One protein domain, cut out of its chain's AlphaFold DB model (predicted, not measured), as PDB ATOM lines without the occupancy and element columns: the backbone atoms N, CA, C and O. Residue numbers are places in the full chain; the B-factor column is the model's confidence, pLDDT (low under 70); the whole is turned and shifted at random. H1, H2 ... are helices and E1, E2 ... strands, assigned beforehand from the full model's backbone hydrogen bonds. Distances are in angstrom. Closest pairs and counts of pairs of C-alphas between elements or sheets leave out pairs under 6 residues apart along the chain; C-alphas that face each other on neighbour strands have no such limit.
ATOM      1  N   VAL A  21      33.436  20.934 318.148       88.50
ATOM      2  CA  VAL A  21      33.639  19.905 319.176       88.50
ATOM      3  C   VAL A  21      35.141  19.638 319.298       88.50
ATOM      4  O   VAL A  21      35.778  19.154 318.364       88.50
ATOM      5  N   CYS A  22      35.724  19.955 320.450       91.81
ATOM      6  CA  CYS A  22      37.157  19.870 320.704       91.81
ATOM      7  C   CYS A  22      37.479  18.879 321.827       91.81
ATOM      8  O   CYS A  22      36.952  18.965 322.935       91.81
ATOM      9  N   ARG A  23      38.411  17.965 321.539       92.75
ATOM     10  CA  ARG A  23      38.969  16.979 322.487       92.75
ATOM     11  C   ARG A  23      40.467  17.186 322.733       92.75
ATOM     12  O   ARG A  23      41.136  16.352 323.337       92.75
ATOM     13  N   LEU A  24      41.002  18.308 322.261       93.81
ATOM     14  CA  LEU A  24      42.356  18.752 322.576       93.81
ATOM     15  C   LEU A  24      42.389  19.364 323.986       93.81
ATOM     16  O   LEU A  24      41.329  19.662 324.555       93.81
ATOM     17  N   PRO A  25      43.582  19.589 324.567       94.38
ATOM     18  CA  PRO A  25      43.699  20.241 325.869       94.38
ATOM     19  C   PRO A  25      42.982  21.596 325.917       94.38
ATOM     20  O   PRO A  25      42.278  21.873 326.882       94.38
ATOM     21  N   ASN A  26      43.072  22.385 324.841       92.19
ATOM     22  CA  ASN A  26      42.478  23.718 324.736       92.19
ATOM     23  C   ASN A  26      41.567  23.839 323.507       92.19
ATOM     24  O   ASN A  26      41.832  23.236 322.467       92.19
ATOM     25  N   LEU A  27      40.517  24.655 323.631       92.38
ATOM     26  CA  LEU A  27      39.739  25.177 322.509       92.38
ATOM     27  C   LEU A  27      40.133  26.648 322.339       92.38
ATOM     28  O   LEU A  27      40.034  27.410 323.298       92.38
ATOM     29  N   HIS A  28      40.619  27.013 321.154       92.44
ATOM     30  CA  HIS A  28      41.187  28.338 320.913       92.44
ATOM     31  C   HIS A  28      40.169  29.455 321.181       92.44
ATOM     32  O   HIS A  28      39.041  29.382 320.692       92.44
ATOM     33  N   GLY A  29      40.571  30.471 321.950       92.69
ATOM     34  CA  GLY A  29      39.723  31.598 322.351       92.69
ATOM     35  C   GLY A  29      38.881  31.335 323.605       92.69
ATOM     36  O   GLY A  29      38.306  32.265 324.158       92.69
ATOM     37  N   PHE A  30      38.829  30.091 324.087       95.06
ATOM     38  CA  PHE A  30      38.067  29.686 325.272       95.06
ATOM     39  C   PHE A  30      38.966  29.201 326.420       95.06
ATOM     40  O   PHE A  30      38.533  28.436 327.282       95.06
ATOM     41  N   GLU A  31      40.234  29.614 326.456       95.44
ATOM     42  CA  GLU A  31      41.202  29.181 327.467       95.44
ATOM     43  C   GLU A  31      40.767  29.569 328.890       95.44
ATOM     44  O   GLU A  31      40.828  28.740 329.803       95.44
ATOM     45  N   ASP A  32      40.258  30.789 329.066       93.69
ATOM     46  CA  ASP A  32      39.756  31.269 330.356       93.69
ATOM     47  C   ASP A  32      38.467  30.549 330.775       93.69
ATOM     48  O   ASP A  32      38.277  30.232 331.952       93.69
ATOM     49  N   ALA A  33      37.592  30.260 329.807       94.06
ATOM     50  CA  ALA A  33      36.354  29.523 330.037       94.06
ATOM     51  C   ALA A  33      36.633  28.083 330.485       94.06
ATOM     52  O   ALA A  33      36.062  27.601 331.465       94.06
ATOM     53  N   ARG A  34      37.611  27.427 329.844       95.06
ATOM     54  CA  ARG A  34      38.119  26.108 330.249       95.06
ATOM     55  C   ARG A  34      38.632  26.123 331.686       95.06
ATOM     56  O   ARG A  34      38.278  25.246 332.470       95.06
ATOM     57  N   ALA A  35      39.463  27.106 332.040       92.19
ATOM     58  CA  ALA A  35      40.041  27.196 333.380       92.19
ATOM     59  C   ALA A  35      38.962  27.343 334.467       92.19
ATOM     60  O   ALA A  35      39.060  26.717 335.523       92.19
ATOM     61  N   ARG A  36      37.903  28.122 334.200       90.81
ATOM     62  CA  ARG A  36      36.740  28.231 335.097       90.81
ATOM     63  C   ARG A  36      35.973  26.919 335.195       90.81
ATOM     64  O   ARG A  36      35.714  26.457 336.303       90.81
ATOM     65  N   ALA A  37      35.663  26.303 334.056       93.12
ATOM     66  CA  ALA A  37      34.965  25.026 334.010       93.12
ATOM     67  C   ALA A  37      35.706  23.946 334.816       93.12
ATOM     68  O   ALA A  37      35.082  23.227 335.589       93.12
ATOM     69  N   GLU A  38      37.036  23.862 334.709       92.56
ATOM     70  CA  GLU A  38      37.866  22.910 335.468       92.56
ATOM     71  C   GLU A  38      37.874  23.160 336.981       92.56
ATOM     72  O   GLU A  38      38.046  22.215 337.748       92.56
ATOM     73  N   ALA A  39      37.673  24.404 337.422       88.12
ATOM     74  CA  ALA A  39      37.575  24.733 338.844       88.12
ATOM     75  C   ALA A  39      36.214  24.357 339.457       88.12
ATOM     76  O   ALA A  39      36.103  24.227 340.675       88.12
ATOM     77  N   ILE A  40      35.183  24.216 338.622       87.94
ATOM     78  CA  ILE A  40      33.792  23.970 339.027       87.94
ATOM     79  C   ILE A  40      33.420  22.498 338.861       87.94
ATOM     80  O   ILE A  40      32.764  21.912 339.723       87.94
ATOM     81  N   LEU A  41      33.795  21.914 337.725       91.19
ATOM     82  CA  LEU A  41      33.383  20.573 337.355       91.19
ATOM     83  C   LEU A  41      34.039  19.526 338.269       91.19
ATOM     84  O   LEU A  41      35.207  19.660 338.642       91.19
ATOM     85  N   PRO A  42      33.322  18.434 338.592       92.25
ATOM     86  CA  PRO A  42      33.910  17.289 339.272       92.25
ATOM     87  C   PRO A  42      35.092  16.690 338.491       92.25
ATOM     88  O   PRO A  42      35.257  16.960 337.296       92.25
ATOM     89  N   PRO A  43      35.878  15.792 339.117       96.06
ATOM     90  CA  PRO A  43      36.930  15.058 338.425       96.06
ATOM     91  C   PRO A  43      36.441  14.361 337.147       96.06
ATOM     92  O   PRO A  43      35.268  13.987 337.026       96.06
ATOM     93  N   LYS A  44      37.380  14.163 336.214       97.12
ATOM     94  CA  LYS A  44      37.133  13.513 334.923       97.12
ATOM     95  C   LYS A  44      36.481  12.137 335.102       97.12
ATOM     96  O   LYS A  44      36.840  11.385 336.008       97.12
ATOM     97  N   THR A  45      35.563  11.789 334.208       96.00
ATOM     98  CA  THR A  45      34.849  10.509 334.219       96.00
ATOM     99  C   THR A  45      34.577  10.004 332.803       96.00
ATOM    100  O   THR A  45      34.613  10.772 331.852       96.00
ATOM    101  N   ASN A  46      34.304   8.713 332.662       94.75
ATOM    102  CA  ASN A  46      33.757   8.078 331.458       94.75
ATOM    103  C   ASN A  46      32.411   7.386 331.758       94.75
ATOM    104  O   ASN A  46      31.935   6.569 330.978       94.75
ATOM    105  N   ASP A  47      31.815   7.698 332.911       94.69
ATOM    106  CA  ASP A  47      30.552   7.156 333.403       94.69
ATOM    107  C   ASP A  47      29.457   8.212 333.203       94.69
ATOM    108  O   ASP A  47      29.500   9.282 333.817       94.69
ATOM    109  N   ILE A  48      28.492   7.928 332.320       93.38
ATOM    110  CA  ILE A  48      27.433   8.878 331.938       93.38
ATOM    111  C   ILE A  48      26.584   9.265 333.157       93.38
ATOM    112  O   ILE A  48      26.189  10.422 333.289       93.38
ATOM    113  N   SER A  49      26.410   8.363 334.131       91.62
ATOM    114  CA  SER A  49      25.691   8.664 335.379       91.62
ATOM    115  C   SER A  49      26.394   9.710 336.259       91.62
ATOM    116  O   SER A  49      25.812  10.239 337.207       91.62
ATOM    117  N   LYS A  50      27.661  10.026 335.964       92.94
ATOM    118  CA  LYS A  50      28.457  11.049 336.655       92.94
ATOM    119  C   LYS A  50      28.703  12.291 335.808       92.94
ATOM    120  O   LYS A  50      29.469  13.154 336.252       92.94
ATOM    121  N   LEU A  51      28.060  12.383 334.643       94.12
ATOM    122  CA  LEU A  51      28.163  13.519 333.741       94.12
ATOM    123  C   LEU A  51      27.821  14.820 334.477       94.12
ATOM    124  O   LEU A  51      26.824  14.935 335.186       94.12
ATOM    125  N   ALA A  52      28.688  15.803 334.308       93.62
ATOM    126  CA  ALA A  52      28.481  17.174 334.725       93.62
ATOM    127  C   ALA A  52      28.823  18.078 333.549       93.62
ATOM    128  O   ALA A  52      29.789  17.812 332.827       93.62
ATOM    129  N   ILE A  53      28.036  19.133 333.359       95.06
ATOM    130  CA  ILE A  53      28.182  20.062 332.236       95.06
ATOM    131  C   ILE A  53      28.285  21.471 332.795       95.06
ATOM    132  O   ILE A  53      27.481  21.863 333.631       95.06
ATOM    133  N   TYR A  54      29.267  22.222 332.320       94.50
ATOM    134  CA  TYR A  54      29.411  23.647 332.550       94.50
ATOM    135  C   TYR A  54      29.106  24.397 331.255       94.50
ATOM    136  O   TYR A  54      29.578  23.993 330.188       94.50
ATOM    137  N   VAL A  55      28.338  25.482 331.360       95.19
ATOM    138  CA  VAL A  55      27.967  26.337 330.232       95.19
ATOM    139  C   VAL A  55      28.209  27.800 330.573       95.19
ATOM    140  O   VAL A  55      27.778  28.267 331.624       95.19
ATOM    141  N   GLU A  56      28.841  28.543 329.668       94.06
ATOM    142  CA  GLU A  56      28.930  30.002 329.758       94.06
ATOM    143  C   GLU A  56      28.786  30.675 328.393       94.06
ATOM    144  O   GLU A  56      28.920  30.031 327.349       94.06
ATOM    145  N   ARG A  57      28.517  31.984 328.391       93.31
ATOM    146  CA  ARG A  57      28.435  32.794 327.176       93.31
ATOM    147  C   ARG A  57      29.599  33.775 327.121       93.31
ATOM    148  O   ARG A  57      29.745  34.651 327.975       93.31
ATOM    149  N   ASP A  58      30.392  33.660 326.068       91.94
ATOM    150  CA  ASP A  58      31.334  34.694 325.675       91.94
ATOM    151  C   ASP A  58      30.629  35.718 324.762       91.94
ATOM    152  O   ASP A  58      29.973  35.324 323.791       91.94
ATOM    153  N   PRO A  59      30.746  37.032 325.028       88.06
ATOM    154  CA  PRO A  59      30.113  38.057 324.199       88.06
ATOM    155  C   PRO A  59      30.561  38.049 322.731       88.06
ATOM    156  O   PRO A  59      29.799  38.464 321.861       88.06
ATOM    157  N   SER A  60      31.790  37.605 322.457       89.00
ATOM    158  CA  SER A  60      32.418  37.641 321.134       89.00
ATOM    159  C   SER A  60      32.442  36.284 320.431       89.00
ATOM    160  O   SER A  60      32.341  36.234 319.207       89.00
ATOM    161  N   LEU A  61      32.541  35.192 321.192       89.56
ATOM    162  CA  LEU A  61      32.708  33.836 320.662       89.56
ATOM    163  C   LEU A  61      31.446  32.967 320.786       89.56
ATOM    164  O   LEU A  61      31.401  31.869 320.231       89.56
ATOM    165  N   GLY A  62      30.408  33.440 321.479       91.69
ATOM    166  CA  GLY A  62      29.153  32.712 321.660       91.69
ATOM    167  C   GLY A  62      29.185  31.762 322.855       91.69
ATOM    168  O   GLY A  62      29.820  32.041 323.869       91.69
ATOM    169  N   LEU A  63      28.438  30.661 322.777       93.88
ATOM    170  CA  LEU A  63      28.322  29.730 323.899       93.88
ATOM    171  C   LEU A  63      29.517  28.778 323.972       93.88
ATOM    172  O   LEU A  63      30.047  28.334 322.951       93.88
ATOM    173  N   TYR A  64      29.906  28.462 325.203       95.38
ATOM    174  CA  TYR A  64      30.933  27.497 325.553       95.38
ATOM    175  C   TYR A  64      30.344  26.413 326.445       95.38
ATOM    176  O   TYR A  64      29.715  26.717 327.457       95.38
ATOM    177  N   PHE A  65      30.606  25.158 326.098       96.00
ATOM    178  CA  PHE A  65      30.220  23.989 326.870       96.00
ATOM    179  C   PHE A  65      31.460  23.161 327.190       96.00
ATOM    180  O   PHE A  65      32.289  22.895 326.317       96.00
ATOM    181  N   GLN A  66      31.554  22.680 328.424       96.50
ATOM    182  CA  GLN A  66      32.548  21.691 328.826       96.50
ATOM    183  C   GLN A  66      31.896  20.660 329.737       96.50
ATOM    184  O   GLN A  66      31.146  21.019 330.640       96.50
ATOM    185  N   SER A  67      32.214  19.382 329.540       95.62
ATOM    186  CA  SER A  67      31.857  18.337 330.499       95.62
ATOM    187  C   SER A  67      33.060  17.890 331.331       95.62
ATOM    188  O   SER A  67      34.214  18.173 331.005       95.62
ATOM    189  N   ASN A  68      32.805  17.145 332.407       96.38
ATOM    190  CA  ASN A  68      33.829  16.307 333.038       96.38
ATOM    191  C   ASN A  68      33.999  14.949 332.321       96.38
ATOM    192  O   ASN A  68      34.762  14.108 332.792       96.38
ATOM    193  N   PHE A  69      33.292  14.710 331.213       96.06
ATOM    194  CA  PHE A  69      33.279  13.426 330.523       96.06
ATOM    195  C   PHE A  69      34.421  13.323 329.506       96.06
ATOM    196  O   PHE A  69      34.676  14.251 328.735       96.06
ATOM    197  N   VAL A  70      35.101  12.182 329.492       96.75
ATOM    198  CA  VAL A  70      36.152  11.841 328.532       96.75
ATOM    199  C   VAL A  70      35.587  10.794 327.576       96.75
ATOM    200  O   VAL A  70      35.375   9.650 327.973       96.75
ATOM    201  N   SER A  71      35.320  11.206 326.332       91.94
ATOM    202  CA  SER A  71      34.853  10.305 325.270       91.94
ATOM    203  C   SER A  71      35.833   9.155 325.037       91.94
ATOM    204  O   SER A  71      37.042   9.295 325.240       91.94
ATOM    205  N   GLU A  72      35.317   8.032 324.547       92.00
ATOM    206  CA  GLU A  72      36.146   6.892 324.163       92.00
ATOM    207  C   GLU A  72      37.240   7.307 323.160       92.00
ATOM    208  O   GLU A  72      37.002   8.074 322.227       92.00
ATOM    209  N   GLY A  73      38.471   6.844 323.401       91.50
ATOM    210  CA  GLY A  73      39.640   7.174 322.580       91.50
ATOM    211  C   GLY A  73      40.216   8.584 322.775       91.50
ATOM    212  O   GLY A  73      41.228   8.902 322.152       91.50
ATOM    213  N   ALA A  74      39.627   9.426 323.631       93.50
ATOM    214  CA  ALA A  74      40.139  10.763 323.931       93.50
ATOM    215  C   ALA A  74      40.977  10.797 325.223       93.50
ATOM    216  O   ALA A  74      40.704  10.088 326.186       93.50
ATOM    217  N   GLU A  75      41.975  11.685 325.274       94.44
ATOM    218  CA  GLU A  75      42.782  11.931 326.487       94.44
ATOM    219  C   GLU A  75      42.238  13.090 327.343       94.44
ATOM    220  O   GLU A  75      42.511  13.204 328.545       94.44
ATOM    221  N   ASN A  76      41.466  13.987 326.725       95.94
ATOM    222  CA  ASN A  76      40.927  15.179 327.368       95.94
ATOM    223  C   ASN A  76      39.404  15.180 327.328       95.94
ATOM    224  O   ASN A  76      38.787  14.546 326.476       95.94
ATOM    225  N   VAL A  77      38.812  15.943 328.247       95.81
ATOM    226  CA  VAL A  77      37.368  16.174 328.257       95.81
ATOM    227  C   VAL A  77      36.924  16.886 326.987       95.81
ATOM    228  O   VAL A  77      37.658  17.729 326.444       95.81
ATOM    229  N   THR A  78      35.718  16.556 326.541       92.56
ATOM    230  CA  THR A  78      35.112  17.171 325.364       92.56
ATOM    231  C   THR A  78      34.611  18.573 325.700       92.56
ATOM    232  O   THR A  78      34.092  18.839 326.786       92.56
ATOM    233  N   LYS A  79      34.807  19.488 324.754       94.69
ATOM    234  CA  LYS A  79      34.422  20.899 324.828       94.69
ATOM    235  C   LYS A  79      33.687  21.258 323.545       94.69
ATOM    236  O   LYS A  79      34.012  20.708 322.494       94.69
ATOM    237  N   ILE A  80      32.748  22.189 323.604       94.12
ATOM    238  CA  ILE A  80      32.067  22.733 322.425       94.12
ATOM    239  C   ILE A  80      32.101  24.252 322.528       94.12
ATOM    240  O   ILE A  80      31.835  24.799 323.595       94.12
ATOM    241  N   GLY A  81      32.427  24.943 321.441       91.06
ATOM    242  CA  GLY A  81      32.343  26.400 321.408       91.06
ATOM    243  C   GLY A  81      32.281  26.967 319.997       91.06
ATOM    244  O   GLY A  81      32.506  26.250 319.019       91.06
ATOM    245  N   GLY A  82      31.987  28.265 319.913       79.06
ATOM    246  CA  GLY A  82      32.077  29.043 318.674       79.06
ATOM    247  C   GLY A  82      30.765  29.245 317.915       79.06
ATOM    248  O   GLY A  82      30.789  29.865 316.857       79.06
ATOM    249  N   GLU A  83      29.625  28.764 318.424       76.31
ATOM    250  CA  GLU A  83      28.334  28.919 317.746       76.31
ATOM    251  C   GLU A  83      27.296  29.618 318.634       76.31
ATOM    252  O   GLU A  83      26.898  29.119 319.685       76.31
ATOM    253  N   ALA A  84      26.828  30.789 318.192       70.75
ATOM    254  CA  ALA A  84      25.795  31.551 318.894       70.75
ATOM    255  C   ALA A  84      24.401  30.894 318.817       70.75
ATOM    256  O   ALA A  84      23.567  31.148 319.684       70.75
ATOM    257  N   SER A  85      24.155  30.061 317.798       73.56
ATOM    258  CA  SER A  85      22.916  29.293 317.597       73.56
ATOM    259  C   SER A  85      22.835  28.010 318.422       73.56
ATOM    260  O   SER A  85      21.761  27.408 318.481       73.56
ATOM    261  N   LEU A  86      23.922  27.601 319.081       81.56
ATOM    262  CA  LEU A  86      23.949  26.397 319.903       81.56
ATOM    263  C   LEU A  86      23.180  26.617 321.211       81.56
ATOM    264  O   LEU A  86      23.756  26.894 322.253       81.56
ATOM    265  N   THR A  87      21.859  26.521 321.144       86.50
ATOM    266  CA  THR A  87      20.964  26.792 322.277       86.50
ATOM    267  C   THR A  87      20.411  25.518 322.913       86.50
ATOM    268  O   THR A  87      19.915  25.565 324.033       86.50
ATOM    269  N   ASP A  88      20.526  24.372 322.244       88.69
ATOM    270  CA  ASP A  88      20.001  23.087 322.705       88.69
ATOM    271  C   ASP A  88      21.014  22.361 323.608       88.69
ATOM    272  O   ASP A  88      22.046  21.862 323.140       88.69
ATOM    273  N   LEU A  89      20.724  22.307 324.915       89.94
ATOM    274  CA  LEU A  89      21.599  21.644 325.881       89.94
ATOM    275  C   LEU A  89      21.618  20.120 325.708       89.94
ATOM    276  O   LEU A  89      22.669  19.508 325.910       89.94
ATOM    277  N   GLU A  90      20.497  19.502 325.326       89.44
ATOM    278  CA  GLU A  90      20.440  18.054 325.104       89.44
ATOM    279  C   GLU A  90      21.330  17.674 323.913       89.44
ATOM    280  O   GLU A  90      22.129  16.738 324.004       89.44
ATOM    281  N   TRP A  91      21.271  18.450 322.826       89.75
ATOM    282  CA  TRP A  91      22.166  18.273 321.681       89.75
ATOM    283  C   TRP A  91      23.635  18.480 322.066       89.75
ATOM    284  O   TRP A  91      24.491  17.667 321.702       89.75
ATOM    285  N   ALA A  92      23.943  19.540 322.823       91.75
ATOM    286  CA  ALA A  92      25.313  19.821 323.252       91.75
ATOM    287  C   ALA A  92      25.867  18.662 324.090       91.75
ATOM    288  O   ALA A  92      26.973  18.184 323.849       91.75
ATOM    289  N   ALA A  93      25.073  18.145 325.022       92.25
ATOM    290  CA  ALA A  93      25.464  17.035 325.872       92.25
ATOM    291  C   ALA A  93      25.700  15.726 325.110       92.25
ATOM    292  O   ALA A  93      26.672  15.027 325.395       92.25
ATOM    293  N   GLN A  94      24.879  15.416 324.102       91.62
ATOM    294  CA  GLN A  94      25.116  14.252 323.241       91.62
ATOM    295  C   GLN A  94      26.478  14.348 322.540       91.62
ATOM    296  O   GLN A  94      27.234  13.378 322.544       91.62
ATOM    297  N   ASN A  95      26.830  15.529 322.023       91.38
ATOM    298  CA  ASN A  95      28.112  15.777 321.351       91.38
ATOM    299  C   ASN A  95      29.310  15.874 322.316       91.38
ATOM    300  O   ASN A  95      30.458  15.705 321.899       91.38
ATOM    301  N   LEU A  96      29.064  16.132 323.606       92.44
ATOM    302  CA  LEU A  96      30.082  16.071 324.658       92.44
ATOM    303  C   LEU A  96      30.464  14.622 325.000       92.44
ATOM    304  O   LEU A  96      31.624  14.354 325.316       92.44
ATOM    305  N   VAL A  97      29.507  13.695 324.935       93.75
ATOM    306  CA  VAL A  97      29.717  12.279 325.274       93.75
ATOM    307  C   VAL A  97      30.208  11.496 324.057       93.75
ATOM    308  O   VAL A  97      31.256  10.846 324.128       93.75
ATOM    309  N   TRP A  98      29.510  11.612 322.926       91.38
ATOM    310  CA  TRP A  98      29.712  10.766 321.751       91.38
ATOM    311  C   TRP A  98      30.464  11.489 320.624       91.38
ATOM    312  O   TRP A  98      30.302  12.686 320.388       91.38
ATOM    313  N   THR A  99      31.343  10.756 319.939       86.00
ATOM    314  CA  THR A  99      32.056  11.209 318.728       86.00
ATOM    315  C   THR A  99      31.259  10.946 317.458       86.00
ATOM    316  O   THR A  99      31.363  11.704 316.498       86.00
ATOM    317  N   GLU A 100      30.492   9.863 317.457       88.00
ATOM    318  CA  GLU A 100      29.628   9.439 316.362       88.00
ATOM    319  C   GLU A 100      28.170   9.736 316.701       88.00
ATOM    320  O   GLU A 100      27.841  10.054 317.843       88.00
ATOM    321  N   GLN A 101      27.290   9.643 315.704       87.38
ATOM    322  CA  GLN A 101      25.864   9.852 315.918       87.38
ATOM    323  C   GLN A 101      25.314   8.746 316.838       87.38
ATOM    324  O   GLN A 101      25.272   7.592 316.409       87.38
ATOM    325  N   PRO A 102      24.870   9.073 318.066       90.50
ATOM    326  CA  PRO A 102      24.375   8.066 318.991       90.50
ATOM    327  C   PRO A 102      23.063   7.455 318.495       90.50
ATOM    328  O   PRO A 102      22.225   8.132 317.877       90.50
ATOM    329  N   ASP A 103      22.863   6.176 318.807       95.38
ATOM    330  CA  ASP A 103      21.590   5.506 318.582       95.38
ATOM    331  C   ASP A 103      20.496   6.013 319.544       95.38
ATOM    332  O   ASP A 103      20.703   6.885 320.392       95.38
ATOM    333  N   PHE A 104      19.274   5.503 319.386       93.94
ATOM    334  CA  PHE A 104      18.150   5.927 320.218       93.94
ATOM    335  C   PHE A 104      18.367   5.659 321.718       93.94
ATOM    336  O   PHE A 104      18.021   6.515 322.529       93.94
ATOM    337  N   ILE A 105      18.952   4.516 322.081       94.94
ATOM    338  CA  ILE A 105      19.171   4.127 323.478       94.94
ATOM    339  C   ILE A 105      20.244   5.017 324.104       94.94
ATOM    340  O   ILE A 105      20.033   5.562 325.184       94.94
ATOM    341  N   GLN A 106      21.345   5.247 323.389       93.44
ATOM    342  CA  GLN A 106      22.428   6.129 323.826       93.44
ATOM    343  C   GLN A 106      21.966   7.580 324.000       93.44
ATOM    344  O   GLN A 106      22.380   8.261 324.942       93.44
ATOM    345  N   ARG A 107      21.086   8.073 323.115       92.44
ATOM    346  CA  ARG A 107      20.471   9.400 323.280       92.44
ATOM    347  C   ARG A 107      19.603   9.472 324.527       92.44
ATOM    348  O   ARG A 107      19.697  10.457 325.254       92.44
ATOM    349  N   GLN A 108      18.790   8.443 324.770       91.81
ATOM    350  CA  GLN A 108      17.926   8.395 325.946       91.81
ATOM    351  C   GLN A 108      18.748   8.362 327.237       91.81
ATOM    352  O   GLN A 108      18.424   9.085 328.169       91.81
ATOM    353  N   GLU A 109      19.848   7.610 327.272       92.00
ATOM    354  CA  GLU A 109      20.734   7.535 328.439       92.00
ATOM    355  C   GLU A 109      21.330   8.903 328.805       92.00
ATOM    356  O   GLU A 109      21.302   9.307 329.967       92.00
ATOM    357  N   VAL A 110      21.822   9.652 327.812       90.50
ATOM    358  CA  VAL A 110      22.360  11.005 328.028       90.50
ATOM    359  C   VAL A 110      21.257  11.978 328.448       90.50
ATOM    360  O   VAL A 110      21.463  12.784 329.354       90.50
ATOM    361  N   GLN A 111      20.082  11.893 327.825       89.62
ATOM    362  CA  GLN A 111      18.934  12.724 328.181       89.62
ATOM    363  C   GLN A 111      18.486  12.459 329.626       89.62
ATOM    364  O   GLN A 111      18.336  13.399 330.403       89.62
ATOM    365  N   ASP A 112      18.337  11.194 330.011       87.94
ATOM    366  CA  ASP A 112      17.963  10.794 331.365       87.94
ATOM    367  C   ASP A 112      19.023  11.232 332.376       87.94
ATOM    368  O   ASP A 112      18.671  11.770 333.426       87.94
ATOM    369  N   ALA A 113      20.310  11.098 332.041       86.94
ATOM    370  CA  ALA A 113      21.395  11.601 332.871       86.94
ATOM    371  C   ALA A 113      21.269  13.114 333.091       86.94
ATOM    372  O   ALA A 113      21.228  13.558 334.228       86.94
ATOM    373  N   ILE A 114      21.121  13.931 332.048       86.56
ATOM    374  CA  ILE A 114      21.011  15.393 332.220       86.56
ATOM    375  C   ILE A 114      19.760  15.780 333.016       86.56
ATOM    376  O   ILE A 114      19.819  16.685 333.844       86.56
ATOM    377  N   ARG A 115      18.628  15.104 332.785       82.94
ATOM    378  CA  ARG A 115      17.362  15.409 333.468       82.94
ATOM    379  C   ARG A 115      17.382  15.017 334.939       82.94
ATOM    380  O   ARG A 115      16.800  15.716 335.762       82.94
ATOM    381  N   GLN A 116      18.027  13.901 335.269       75.56
ATOM    382  CA  GLN A 116      18.089  13.376 336.633       75.56
ATOM    383  C   GLN A 116      19.271  13.929 337.437       75.56
ATOM    384  O   GLN A 116      19.290  13.781 338.660       75.56
ATOM    385  N   LEU A 117      20.267  14.537 336.785       66.38
ATOM    386  CA  LEU A 117      21.467  15.033 337.446       66.38
ATOM    387  C   LEU A 117      21.375  16.528 337.743       66.38
ATOM    388  O   LEU A 117      21.342  17.370 336.853       66.38
ATOM    389  N   ASN A 118      21.533  16.865 339.018       66.06
ATOM    390  CA  ASN A 118      21.671  18.229 339.540       66.06
ATOM    391  C   ASN A 118      23.069  18.822 339.228       66.06
ATOM    392  O   ASN A 118      23.670  19.512 340.054       66.06
ATOM    393  N   ARG A 119      23.667  18.454 338.086       85.88
ATOM    394  CA  ARG A 119      25.085  18.687 337.739       85.88
ATOM    395  C   ARG A 119      25.257  19.460 336.437       85.88
ATOM    396  O   ARG A 119      26.281  19.344 335.762       85.88
ATOM    397  N   VAL A 120      24.250  20.247 336.086       90.62
ATOM    398  CA  VAL A 120      24.363  21.282 335.065       90.62
ATOM    399  C   VAL A 120      24.713  22.586 335.774       90.62
ATOM    400  O   VAL A 120      23.985  23.034 336.655       90.62
ATOM    401  N   TYR A 121      25.839  23.178 335.409       90.25
ATOM    402  CA  TYR A 121      26.364  24.424 335.942       90.25
ATOM    403  C   TYR A 121      26.289  25.485 334.844       90.25
ATOM    404  O   TYR A 121      26.906  25.327 333.795       90.25
ATOM    405  N   ILE A 122      25.528  26.553 335.058       91.56
ATOM    406  CA  ILE A 122      25.295  27.594 334.053       91.56
ATOM    407  C   ILE A 122      25.803  28.922 334.603       91.56
ATOM    408  O   ILE A 122      25.321  29.403 335.627       91.56
ATOM    409  N   ASP A 123      26.779  29.528 333.939       91.62
ATOM    410  CA  ASP A 123      27.252  30.862 334.301       91.62
ATOM    411  C   ASP A 123      26.176  31.926 334.021       91.62
ATOM    412  O   ASP A 123      25.421  31.834 333.046       91.62
ATOM    413  N   LYS A 124      26.130  32.974 334.853       85.75
ATOM    414  CA  LYS A 124      25.169  34.079 334.726       85.75
ATOM    415  C   LYS A 124      25.167  34.731 333.342       85.75
ATOM    416  O   LYS A 124      24.131  35.229 332.923       85.75
ATOM    417  N   SER A 125      26.294  34.703 332.624       90.50
ATOM    418  CA  SER A 125      26.436  35.268 331.273       90.50
ATOM    419  C   SER A 125      25.496  34.651 330.235       90.50
ATOM    420  O   SER A 125      25.245  35.254 329.193       90.50
ATOM    421  N   VAL A 126      24.970  33.455 330.499       91.06
ATOM    422  CA  VAL A 126      24.002  32.774 329.632       91.06
ATOM    423  C   VAL A 126      22.613  33.422 329.695       91.06
ATOM    424  O   VAL A 126      21.790  33.214 328.799       91.06
ATOM    425  N   PHE A 127      22.344  34.201 330.739       85.75
ATOM    426  CA  PHE A 127      21.080  34.882 330.964       85.75
ATOM    427  C   PHE A 127      21.209  36.364 330.607       85.75
ATOM    428  O   PHE A 127      22.259  36.975 330.815       85.75
ATOM    429  N   ASP A 128      20.143  36.941 330.064       78.56
ATOM    430  CA  ASP A 128      20.049  38.387 329.884       78.56
ATOM    431  C   ASP A 128      19.675  39.107 331.194       78.56
ATOM    432  O   ASP A 128      19.518  38.498 332.257       78.56
ATOM    433  N   GLU A 129      19.537  40.432 331.120       65.69
ATOM    434  CA  GLU A 129      19.180  41.290 332.260       65.69
ATOM    435  C   GLU A 129      17.820  40.930 332.887       65.69
ATOM    436  O   GLU A 129      17.576  41.218 334.061       65.69
ATOM    437  N   ASP A 130      16.955  40.260 332.125       56.97
ATOM    438  CA  ASP A 130      15.633  39.811 332.549       56.97
ATOM    439  C   ASP A 130      15.631  38.366 333.071       56.97
ATOM    440  O   ASP A 130      14.574  37.828 333.413       56.97
ATOM    441  N   GLY A 131      16.801  37.723 333.141       66.75
ATOM    442  CA  GLY A 131      16.934  36.327 333.544       66.75
ATOM    443  C   GLY A 131      16.492  35.338 332.461       66.75
ATOM    444  O   GLY A 131      16.298  34.152 332.751       66.75
ATOM    445  N   LEU A 132      16.320  35.776 331.210       71.19
ATOM    446  CA  LEU A 132      16.035  34.879 330.097       71.19
ATOM    447  C   LEU A 132      17.341  34.254 329.609       71.19
ATOM    448  O   LEU A 132      18.233  34.911 329.083       71.19
ATOM    449  N   SER A 133      17.438  32.938 329.774       83.00
ATOM    450  CA  SER A 133      18.526  32.143 329.213       83.00
ATOM    451  C   SER A 133      18.465  32.111 327.687       83.00
ATOM    452  O   SER A 133      17.396  31.843 327.128       83.00
ATOM    453  N   SER A 134      19.618  32.260 327.028       82.19
ATOM    454  CA  SER A 134      19.758  31.924 325.607       82.19
ATOM    455  C   SER A 134      19.745  30.413 325.338       82.19
ATOM    456  O   SER A 134      19.741  30.019 324.180       82.19
ATOM    457  N   LEU A 135      19.762  29.564 326.374       86.62
ATOM    458  CA  LEU A 135      19.640  28.113 326.240       86.62
ATOM    459  C   LEU A 135      18.174  27.664 326.308       86.62
ATOM    460  O   LEU A 135      17.347  28.214 327.054       86.62
ATOM    461  N   ASN A 136      17.876  26.599 325.571       84.62
ATOM    462  CA  ASN A 136      16.720  25.765 325.815       84.62
ATOM    463  C   ASN A 136      17.004  24.882 327.037       84.62
ATOM    464  O   ASN A 136      17.855  23.995 326.991       84.62
ATOM    465  N   LEU A 137      16.295  25.164 328.130       82.75
ATOM    466  CA  LEU A 137      16.390  24.427 329.391       82.75
ATOM    467  C   LEU A 137      15.165  23.530 329.636       82.75
ATOM    468  O   LEU A 137      14.927  23.093 330.760       82.75
ATOM    469  N   GLU A 138      14.347  23.295 328.607       78.75
ATOM    470  CA  GLU A 138      13.179  22.423 328.702       78.75
ATOM    471  C   GLU A 138      13.584  21.001 329.125       78.75
ATOM    472  O   GLU A 138      14.587  20.454 328.673       78.75
ATOM    473  N   GLY A 139      12.818  20.410 330.043       73.62
ATOM    474  CA  GLY A 139      13.082  19.071 330.572       73.62
ATOM    475  C   GLY A 139      14.163  18.996 331.655       73.62
ATOM    476  O   GLY A 139      14.219  17.990 332.358       73.62
ATOM    477  N   ILE A 140      14.970  20.041 331.863       78.31
ATOM    478  CA  ILE A 140      16.011  20.057 332.900       78.31
ATOM    479  C   ILE A 140      15.409  20.559 334.207       78.31
ATOM    480  O   ILE A 140      15.057  21.730 334.345       78.31
ATOM    481  N   SER A 141      15.275  19.657 335.178       65.69
ATOM    482  CA  SER A 141      14.615  19.977 336.444       65.69
ATOM    483  C   SER A 141      15.510  20.653 337.477       65.69
ATOM    484  O   SER A 141      14.959  21.281 338.379       65.69
ATOM    485  N   ASP A 142      16.839  20.543 337.371       70.56
ATOM    486  CA  ASP A 142      17.784  21.093 338.352       70.56
ATOM    487  C   ASP A 142      19.107  21.520 337.683       70.56
ATOM    488  O   ASP A 142      19.763  20.724 337.010       70.56
ATOM    489  N   PHE A 143      19.502  22.785 337.859       82.50
ATOM    490  CA  PHE A 143      20.797  23.316 337.431       82.50
ATOM    491  C   PHE A 143      21.297  24.407 338.388       82.50
ATOM    492  O   PHE A 143      20.536  25.213 338.920       82.50
ATOM    493  N   THR A 144      22.609  24.466 338.586       80.19
ATOM    494  CA  THR A 144      23.285  25.442 339.446       80.19
ATOM    495  C   THR A 144      23.679  26.664 338.629       80.19
ATOM    496  O   THR A 144      24.396  26.534 337.639       80.19
ATOM    497  N   ILE A 145      23.262  27.855 339.062       82.12
ATOM    498  CA  ILE A 145      23.745  29.109 338.471       82.12
ATOM    499  C   ILE A 145      25.036  29.528 339.173       82.12
ATOM    500  O   ILE A 145      25.138  29.475 340.403       82.12
ATOM    501  N   ILE A 146      26.021  29.945 338.383       79.88
ATOM    502  CA  ILE A 146      27.325  30.399 338.865       79.88
ATOM    503  C   ILE A 146      27.530  31.852 338.462       79.88
ATOM    504  O   ILE A 146      27.243  32.243 337.333       79.88
ATOM    505  N   ASP A 147      28.055  32.655 339.382       77.25
ATOM    506  CA  ASP A 147      28.580  33.973 339.056       77.25
ATOM    507  C   ASP A 147      30.113  33.930 339.072       77.25
ATOM    508  O   ASP A 147      30.745  33.927 340.138       77.25
ATOM    509  N   ARG A 148      30.724  33.910 337.877       73.19
ATOM    510  CA  ARG A 148      32.188  33.928 337.717       73.19
ATOM    511  C   ARG A 148      32.884  35.122 338.374       73.19
ATOM    512  O   ARG A 148      34.063  35.011 338.707       73.19
ATOM    513  N   GLU A 149      32.192  36.243 338.573       68.19
ATOM    514  CA  GLU A 149      32.751  37.437 339.221       68.19
ATOM    515  C   GLU A 149      32.686  37.324 340.745       68.19
ATOM    516  O   GLU A 149      33.616  37.736 341.437       68.19
ATOM    517  N   ALA A 150      31.619  36.716 341.272       49.53
ATOM    518  CA  ALA A 150      31.404  36.598 342.711       49.53
ATOM    519  C   ALA A 150      32.067  35.358 343.342       49.53
ATOM    520  O   ALA A 150      32.233  35.321 344.559       49.53
ATOM    521  N   ARG A 151      32.454  34.339 342.550       52.50
ATOM    522  CA  ARG A 151      32.929  33.016 343.031       52.50
ATOM    523  C   ARG A 151      31.941  32.306 343.974       52.50
ATOM    524  O   ARG A 151      32.337  31.423 344.734       52.50
ATOM    525  N   VAL A 152      30.664  32.679 343.924       45.28
ATOM    526  CA  VAL A 152      29.575  32.051 344.679       45.28
ATOM    527  C   VAL A 152      28.743  31.206 343.712       45.28
ATOM    528  O   VAL A 152      28.431  31.645 342.605       45.28
ATOM    529  N   SER A 153      28.405  29.982 344.119       44.22
ATOM    530  CA  SER A 153      27.499  29.084 343.396       44.22
ATOM    531  C   SER A 153      26.180  28.959 344.153       44.22
ATOM    532  O   SER A 153      26.193  28.652 345.347       44.22
ATOM    533  N   THR A 154      25.050  29.121 343.471       47.88
ATOM    534  CA  THR A 154      23.719  28.889 344.053       47.88
ATOM    535  C   THR A 154      23.142  27.592 343.511       47.88
ATOM    536  O   THR A 154      22.975  27.456 342.300       47.88
ATOM    537  N   ALA A 155      22.857  26.638 344.400       37.19
ATOM    538  CA  ALA A 155      22.259  25.363 344.023       37.19
ATOM    539  C   ALA A 155      20.897  25.576 343.337       37.19
ATOM    540  O   ALA A 155      20.041  26.275 343.877       37.19
ATOM    541  N   GLY A 156      20.733  24.939 342.175       38.00
ATOM    542  CA  GLY A 156      19.456  24.468 341.640       38.00
ATOM    543  C   GLY A 156      18.289  25.444 341.615       38.00
ATOM    544  O   GLY A 156      17.403  25.311 342.458       38.00
ATOM    545  N   ILE A 157      18.220  26.381 340.660       40.84
ATOM    546  CA  ILE A 157      17.005  27.197 340.476       40.84
ATOM    547  C   ILE A 157      16.466  27.079 339.066       40.84
ATOM    548  O   ILE A 157      17.017  27.617 338.114       40.84
TER     549      ILE A 157
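What this domain is: This is residues 21 to 157 of the 403 residues of an uncharacterized protein of Rhizobium esperanzae (UniProt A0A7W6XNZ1). A twisted sheet of six strands runs through the middle, with H1 packed over one face and H2 over the other, while H3 packs crosswise on H2, off the sheet. Three layers result in part, H1, sheet and H2, and E5 and E6 make a small hairpin at one edge of the sheet. The printed part has 137 residues with three named helices and six named strands, in the order H1 E1 E2 E3 H2 H3 E4 E5 E6; the class is mixed, helices and strands, with under half of the residues in named elements. The mixed sheet runs E3 E2 E1 E4 E5 E6. The whole is compact, with a radius of gyration of the C-alphas of 13.7 A, and rounded, spanning 38 by 31 by 28 A.

Where its parts are: Find C-alpha 53 at (28.182, 20.062, 332.236), where E1, residues 53 to 58, begins; it is 16.3 A long. E2, residues 62 to 67, measures 17.1 A, and E3, residues 79 to 83, 12.3 A. E4 is residues 120 to 123, E5 residues 144 to 147, and E6 residues 152 to 154, ending at C-alpha 154 (23.719, 28.889, 344.053). H1, residues 31 to 40, starts at C-alpha 31 (41.202, 29.181, 327.467) and measures 14.7 A; H2 is residues 89 to 97, 12.4 A, and H3 residues 104 to 116, 18.0 A.

How they stand to each other: Start at E1 and E2, an antiparallel hairpin, with N 54 and O 66 2.8 A apart. E2 and E3 are another hairpin, N 65 to O 80 2.8 A, and E1 E2 E3 form a meander, each strand the antiparallel neighbour of the one before. On the other side of E1, E4 is parallel, N 55 to O 121 2.8 A; E5 is parallel to E4, N 144 to O 120 2.8 A; E6 is antiparallel to E5, N 154 to O 145 3.1 A. E3, H2 H3 and E4 make a split strand-helix-strand unit, two strands running the same way with E2 E1 between them, its crossover right-handed. H1 is on the sheet at a height of 8.4 A, its closest C-alphas to E1 being those of Ala 37 and Tyr 54, 5.9 A. H2 is on the opposite face at 8.3 A, the C-alphas of Ser 67 and Leu 96 being the closest to E2, 6.5 A. H3 touches H2 at a steep tilt of 65 degrees, closest at the C-alphas of Glu 90 and Gln 111, 6.3 A. In H1, H2 and H3 every O i to N i+4 pair is within hydrogen-bond range.

The domain as a whole: The C-alphas of Gly 73 and Asp 130 are the two farthest apart, 41.7 A. The printed part has no cut; its long links are H1 to E1, E2 to E3 and E4 to E5. Mean pLDDT is 85.6; look for values under 70 at residues 117 to 118, 129 to 131, 141 and 149 to 157.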